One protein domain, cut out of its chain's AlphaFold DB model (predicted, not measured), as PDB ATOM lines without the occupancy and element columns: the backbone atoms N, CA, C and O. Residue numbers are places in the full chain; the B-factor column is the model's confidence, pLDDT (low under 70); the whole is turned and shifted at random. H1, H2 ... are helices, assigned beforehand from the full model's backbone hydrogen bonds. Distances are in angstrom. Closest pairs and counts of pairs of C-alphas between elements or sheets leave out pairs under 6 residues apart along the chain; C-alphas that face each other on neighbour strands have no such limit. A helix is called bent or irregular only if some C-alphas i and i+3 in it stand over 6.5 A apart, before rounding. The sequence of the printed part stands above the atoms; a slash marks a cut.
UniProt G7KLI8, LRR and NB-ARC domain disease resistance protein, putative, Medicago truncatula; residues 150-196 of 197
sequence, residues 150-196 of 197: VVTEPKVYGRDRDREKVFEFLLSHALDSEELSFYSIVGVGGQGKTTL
ATOM      1  N   VAL A 150     189.878 235.163 198.091       77.69
ATOM      2  CA  VAL A 150     188.458 234.832 198.180       77.69
ATOM      3  C   VAL A 150     187.653 236.059 197.775       77.69
ATOM      4  O   VAL A 150     187.519 237.022 198.531       77.69
ATOM      5  N   VAL A 151     187.083 236.013 196.573       66.56
ATOM      6  CA  VAL A 151     186.194 237.070 196.095       66.56
ATOM      7  C   VAL A 151     184.886 237.012 196.888       66.56
ATOM      8  O   VAL A 151     184.169 236.014 196.853       66.56
ATOM      9  N   THR A 152     184.570 238.085 197.617       65.94
ATOM     10  CA  THR A 152     183.338 238.188 198.422       65.94
ATOM     11  C   THR A 152     182.076 238.193 197.553       65.94
ATOM     12  O   THR A 152     181.024 237.724 197.981       65.94
ATOM     13  N   GLU A 153     182.185 238.685 196.316       74.81
ATOM     14  CA  GLU A 153     181.106 238.718 195.332       74.81
ATOM     15  C   GLU A 153     181.417 237.776 194.158       74.81
ATOM     16  O   GLU A 153     182.454 237.915 193.514       74.81
ATOM     17  N   PRO A 154     180.522 236.845 193.796       71.25
ATOM     18  CA  PRO A 154     180.810 235.839 192.771       71.25
ATOM     19  C   PRO A 154     180.906 236.408 191.346       71.25
ATOM     20  O   PRO A 154     181.259 235.678 190.419       71.25
ATOM     21  N   LYS A 155     180.563 237.686 191.133       81.44
ATOM     22  CA  LYS A 155     180.531 238.301 189.806       81.44
ATOM     23  C   LYS A 155     181.096 239.718 189.823       81.44
ATOM     24  O   LYS A 155     180.520 240.614 190.426       81.44
ATOM     25  N   VAL A 156     182.179 239.910 189.075       85.25
ATOM     26  CA  VAL A 156     182.826 241.205 188.839       85.25
ATOM     27  C   VAL A 156     182.315 241.776 187.517       85.25
ATOM     28  O   VAL A 156     182.305 241.075 186.509       85.25
ATOM     29  N   TYR A 157     181.887 243.038 187.511       88.62
ATOM     30  CA  TYR A 157     181.366 243.712 186.317       88.62
ATOM     31  C   TYR A 157     182.382 244.699 185.735       88.62
ATOM     32  O   TYR A 157     183.146 245.323 186.469       88.62
ATOM     33  N   GLY A 158     182.369 244.875 184.409       90.75
ATOM     34  CA  GLY A 158     183.150 245.918 183.729       90.75
ATOM     35  C   GLY A 158     184.652 245.636 183.622       90.75
ATOM     36  O   GLY A 158     185.396 246.491 183.150       90.75
ATOM     37  N   ARG A 159     185.094 244.440 184.031       90.94
ATOM     38  CA  ARG A 159     186.490 243.976 183.967       90.94
ATOM     39  C   ARG A 159     186.717 242.856 182.956       90.94
ATOM     40  O   ARG A 159     187.806 242.296 182.911       90.94
ATOM     41  N   ASP A 160     185.726 242.555 182.118       91.75
ATOM     42  CA  ASP A 160     185.779 241.438 181.165       91.75
ATOM     43  C   ASP A 160     186.990 241.548 180.220       91.75
ATOM     44  O   ASP A 160     187.779 240.615 180.104       91.75
ATOM     45  N   ARG A 161     187.222 242.741 179.653       92.44
ATOM     46  CA  ARG A 161     188.362 243.003 178.753       92.44
ATOM     47  C   ARG A 161     189.718 242.902 179.447       92.44
ATOM     48  O   ARG A 161     190.693 242.481 178.833       92.44
ATOM     49  N   ASP A 162     189.800 243.340 180.700       92.69
ATOM     50  CA  ASP A 162     191.052 243.288 181.457       92.69
ATOM     51  C   ASP A 162     191.378 241.844 181.846       92.69
ATOM     52  O   ASP A 162     192.531 241.431 181.759       92.69
ATOM     53  N   ARG A 163     190.353 241.058 182.198       90.25
ATOM     54  CA  ARG A 163     190.477 239.625 182.477       90.25
ATOM     55  C   ARG A 163     190.993 238.857 181.262       90.25
ATOM     56  O   ARG A 163     191.896 238.041 181.413       90.25
ATOM     57  N   GLU A 164     190.447 239.125 180.077       91.56
ATOM     58  CA  GLU A 164     190.895 238.498 178.828       91.56
ATOM     59  C   GLU A 164     192.367 238.803 178.533       91.56
ATOM     60  O   GLU A 164     193.137 237.886 178.267       91.56
ATOM     61  N   LYS A 165     192.789 240.066 178.677       90.88
ATOM     62  CA  LYS A 165     194.192 240.463 178.478       90.88
ATOM     63  C   LYS A 165     195.144 239.783 179.455       90.88
ATOM     64  O   LYS A 165     196.194 239.305 179.047       90.88
ATOM     65  N   VAL A 166     194.792 239.740 180.743       90.38
ATOM     66  CA  VAL A 166     195.612 239.054 181.756       90.38
ATOM     67  C   VAL A 166     195.740 237.571 181.414       90.38
ATOM     68  O   VAL A 166     196.835 237.020 181.484       90.38
ATOM     69  N   PHE A 167     194.647 236.935 180.992       88.75
ATOM     70  CA  PHE A 167     194.652 235.531 180.594       88.75
ATOM     71  C   PHE A 167     195.534 235.273 179.364       88.75
ATOM     72  O   PHE A 167     196.319 234.327 179.364       88.75
ATOM     73  N   GLU A 168     195.458 236.133 178.348       88.06
ATOM     74  CA  GLU A 168     196.302 236.063 177.151       88.06
ATOM     75  C   GLU A 168     197.790 236.217 177.492       88.06
ATOM     76  O   GLU A 168     198.602 235.393 177.068       88.06
ATOM     77  N   PHE A 169     198.146 237.209 178.319       85.62
ATOM     78  CA  PHE A 169     199.524 237.404 178.772       85.62
ATOM     79  C   PHE A 169     200.066 236.159 179.481       85.62
ATOM     80  O   PHE A 169     201.123 235.653 179.106       85.62
ATOM     81  N   LEU A 170     199.306 235.609 180.433       86.38
ATOM     82  CA  LEU A 170     199.704 234.411 181.175       86.38
ATOM     83  C   LEU A 170     199.857 233.179 180.271       86.38
ATOM     84  O   LEU A 170     200.819 232.427 180.427       86.38
ATOM     85  N   LEU A 171     198.948 232.974 179.311       83.75
ATOM     86  CA  LEU A 171     199.020 231.846 178.378       83.75
ATOM     87  C   LEU A 171     200.190 231.960 177.400       83.75
ATOM     88  O   LEU A 171     200.858 230.963 177.137       83.75
ATOM     89  N   SER A 172     200.447 233.160 176.879       75.81
ATOM     90  CA  SER A 172     201.518 233.387 175.904       75.81
ATOM     91  C   SER A 172     202.907 233.078 176.470       75.81
ATOM     92  O   SER A 172     203.783 232.635 175.739       75.81
ATOM     93  N   HIS A 173     203.116 233.251 177.780       69.69
ATOM     94  CA  HIS A 173     204.397 232.953 178.430       69.69
ATOM     95  C   HIS A 173     204.482 231.542 179.017       69.69
ATOM     96  O   HIS A 173     205.589 231.039 179.186       69.69
ATOM     97  N   ALA A 174     203.354 230.867 179.266       64.69
ATOM     98  CA  ALA A 174     203.353 229.458 179.671       64.69
ATOM     99  C   ALA A 174     203.822 228.507 178.552       64.69
ATOM    100  O   ALA A 174     204.173 227.363 178.833       64.69
ATOM    101  N   LEU A 175     203.799 228.963 177.295       62.16
ATOM    102  CA  LEU A 175     204.137 228.156 176.122       62.16
ATOM    103  C   LEU A 175     205.587 228.333 175.638       62.16
ATOM    104  O   LEU A 175     206.103 227.412 175.012       62.16
ATOM    105  N   ASP A 176     206.245 229.456 175.956       62.75
ATOM    106  CA  ASP A 176     207.467 229.891 175.252       62.75
ATOM    107  C   ASP A 176     208.674 230.263 176.151       62.75
ATOM    108  O   ASP A 176     209.693 230.707 175.624       62.75
ATOM    109  N   SER A 177     208.624 230.113 177.484       61.78
ATOM    110  CA  SER A 177     209.695 230.637 178.361       61.78
ATOM    111  C   SER A 177     210.046 229.759 179.573       61.78
ATOM    112  O   SER A 177     209.181 229.427 180.380       61.78
ATOM    113  N   GLU A 178     211.343 229.454 179.744       65.56
ATOM    114  CA  GLU A 178     211.938 228.925 180.992       65.56
ATOM    115  C   GLU A 178     212.316 230.046 181.996       65.56
ATOM    116  O   GLU A 178     212.859 229.770 183.067       65.56
ATOM    117  N   GLU A 179     212.035 231.318 181.683       72.75
ATOM    118  CA  GLU A 179     212.401 232.479 182.504       72.75
ATOM    119  C   GLU A 179     211.241 233.020 183.360       72.75
ATOM    120  O   GLU A 179     210.065 233.007 182.985       72.75
ATOM    121  N   LEU A 180     211.594 233.557 184.532       77.81
ATOM    122  CA  LEU A 180     210.666 234.169 185.482       77.81
ATOM    123  C   LEU A 180     210.013 235.431 184.887       77.81
ATOM    124  O   LEU A 180     210.699 236.409 184.595       77.81
ATOM    125  N   SER A 181     208.681 235.439 184.777       74.88
ATOM    126  CA  SER A 181     207.903 236.587 184.289       74.88
ATOM    127  C   SER A 181     207.203 237.335 185.428       74.88
ATOM    128  O   SER A 181     206.675 236.739 186.367       74.88
ATOM    129  N   PHE A 182     207.198 238.668 185.342       80.69
ATOM    130  CA  PHE A 182     206.546 239.552 186.308       80.69
ATOM    131  C   PHE A 182     205.436 240.353 185.628       80.69
ATOM    132  O   PHE A 182     205.678 241.039 184.636       80.69
ATOM    133  N   TYR A 183     204.238 240.335 186.215       84.94
ATOM    134  CA  TYR A 183     203.091 241.111 185.746       84.94
ATOM    135  C   TYR A 183     202.627 242.064 186.838       84.94
ATOM    136  O   TYR A 183     202.485 241.680 187.998       84.94
ATOM    137  N   SER A 184     202.384 243.318 186.467       90.00
ATOM    138  CA  SER A 184     201.954 244.357 187.401       90.00
ATOM    139  C   SER A 184     200.581 244.907 187.018       90.00
ATOM    140  O   SER A 184     200.320 245.208 185.855       90.00
ATOM    141  N   ILE A 185     199.699 245.055 188.011       92.06
ATOM    142  CA  ILE A 185     198.399 245.723 187.870       92.06
ATOM    143  C   ILE A 185     198.500 247.082 188.565       92.06
ATOM    144  O   ILE A 185     198.600 247.157 189.791       92.06
ATOM    145  N   VAL A 186     198.469 248.168 187.791       92.06
ATOM    146  CA  VAL A 186     198.684 249.538 188.285       92.06
ATOM    147  C   VAL A 186     197.417 250.376 188.125       92.06
ATOM    148  O   VAL A 186     196.664 250.230 187.167       92.06
ATOM    149  N   GLY A 187     197.160 251.264 189.083       91.62
ATOM    150  CA  GLY A 187     196.012 252.166 189.061       91.62
ATOM    151  C   GLY A 187     195.724 252.773 190.430       91.62
ATOM    152  O   GLY A 187     196.238 252.309 191.450       91.62
ATOM    153  N   VAL A 188     194.869 253.792 190.467       94.06
ATOM    154  CA  VAL A 188     194.493 254.490 191.708       94.06
ATOM    155  C   VAL A 188     193.738 253.583 192.696       94.06
ATOM    156  O   VAL A 188     193.297 252.476 192.355       94.06
ATOM    157  N   GLY A 189     193.644 254.010 193.957       91.69
ATOM    158  CA  GLY A 189     192.915 253.293 195.011       91.69
ATOM    159  C   GLY A 189     191.433 253.091 194.667       91.69
ATOM    160  O   GLY A 189     190.854 253.885 193.935       91.69
ATOM    161  N   GLY A 190     190.830 252.002 195.153       89.12
ATOM    162  CA  GLY A 190     189.400 251.714 194.951       89.12
ATOM    163  C   GLY A 190     189.005 251.190 193.564       89.12
ATOM    164  O   GLY A 190     187.845 250.874 193.348       89.12
ATOM    165  N   GLN A 191     189.950 251.032 192.634       90.38
ATOM    166  CA  GLN A 191     189.640 250.582 191.269       90.38
ATOM    167  C   GLN A 191     189.430 249.064 191.124       90.38
ATOM    168  O   GLN A 191     189.166 248.597 190.024       90.38
ATOM    169  N   GLY A 192     189.577 248.263 192.182       88.75
ATOM    170  CA  GLY A 192     189.401 246.805 192.089       88.75
ATOM    171  C   GLY A 192     190.590 246.051 191.479       88.75
ATOM    172  O   GLY A 192     190.404 245.010 190.865       88.75
ATOM    173  N   LYS A 193     191.822 246.555 191.646       92.94
ATOM    174  CA  LYS A 193     193.051 245.859 191.203       92.94
ATOM    175  C   LYS A 193     193.190 244.480 191.848       92.94
ATOM    176  O   LYS A 193     193.396 243.498 191.156       92.94
ATOM    177  N   THR A 194     193.013 244.422 193.165       89.38
ATOM    178  CA  THR A 194     193.065 243.175 193.935       89.38
ATOM    179  C   THR A 194     191.875 242.261 193.666       89.38
ATOM    180  O   THR A 194     191.964 241.073 193.900       89.38
ATOM    181  N   THR A 195     190.759 242.807 193.179       89.06
ATOM    182  CA  THR A 195     189.598 242.017 192.747       89.06
ATOM    183  C   THR A 195     189.836 241.356 191.386       89.06
ATOM    184  O   THR A 195     189.200 240.355 191.077       89.06
ATOM    185  N   LEU A 196     190.700 241.947 190.552       88.56
ATOM    186  CA  LEU A 196     191.082 241.412 189.245       88.56
ATOM    187  C   LEU A 196     192.228 240.390 189.336       88.56
ATOM    188  O   LEU A 196     192.251 239.470 188.524       88.56
TER     189      LEU A 196
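Overview. This is residues 150 to 196 of the 197 residues of the protein "LRR and NB-ARC domain disease resistance protein, putative" of Medicago truncatula (UniProt G7KLI8). One straight helix, H1, forms one side of a loose, open loop; from its end a long stretch without named elements, residues 175 to 192, folds back toward the start of H1, where the very short helix H2 ends the printed part. Residues 150 to 159 lead into H1 as a tail at that same end, while residues 174 to 180, of which 174 belongs to H1, and residues 186 to 191 stand free. The printed part has 47 residues with two named helices, H1 then H2, and no named strand; its class is all helix, though under half of the residues, 19 of 47, are in named elements. The whole is loose, with a radius of gyration of the C-alphas of 12.9 A, and elongated, spanning 35 by 21 by 20 A.

Arrangement. The longest helix is H1, residues 160 to 174. H2, residues 193 to 196, is close to H1 but not clearly touching it, with 1 pair of C-alphas within 8 A. The closest C-alphas of the two helices are those of Arg 163 and Leu 196, 7.0 A apart, and the centres are 14.2 A apart. In H1 every O i to N i+4 pair is within hydrogen-bond range; H2 is too short for such a pair, and its 1 O i to N i+3 pair is within range.

Along the chain. H1 runs from Asp 160, C-alpha at (185.779, 241.438, 181.165), to Ala 174, C-alpha at (203.353, 229.458, 179.671), a length of 21.3 A. H2 runs from Lys 193 to Leu 196, whose C-alpha is at (191.082, 241.412, 189.245). Neither helix is bent.

Size, cuts and confidence. The two C-alphas farthest apart are those of Glu 153 and Glu 178, at 35.4 A. The printed part has no cut, and the link from H1 to H2, 18 residues, is long. The mean pLDDT of the printed part is 83.0, with residues 151 to 152 and 173 to 178 under 70.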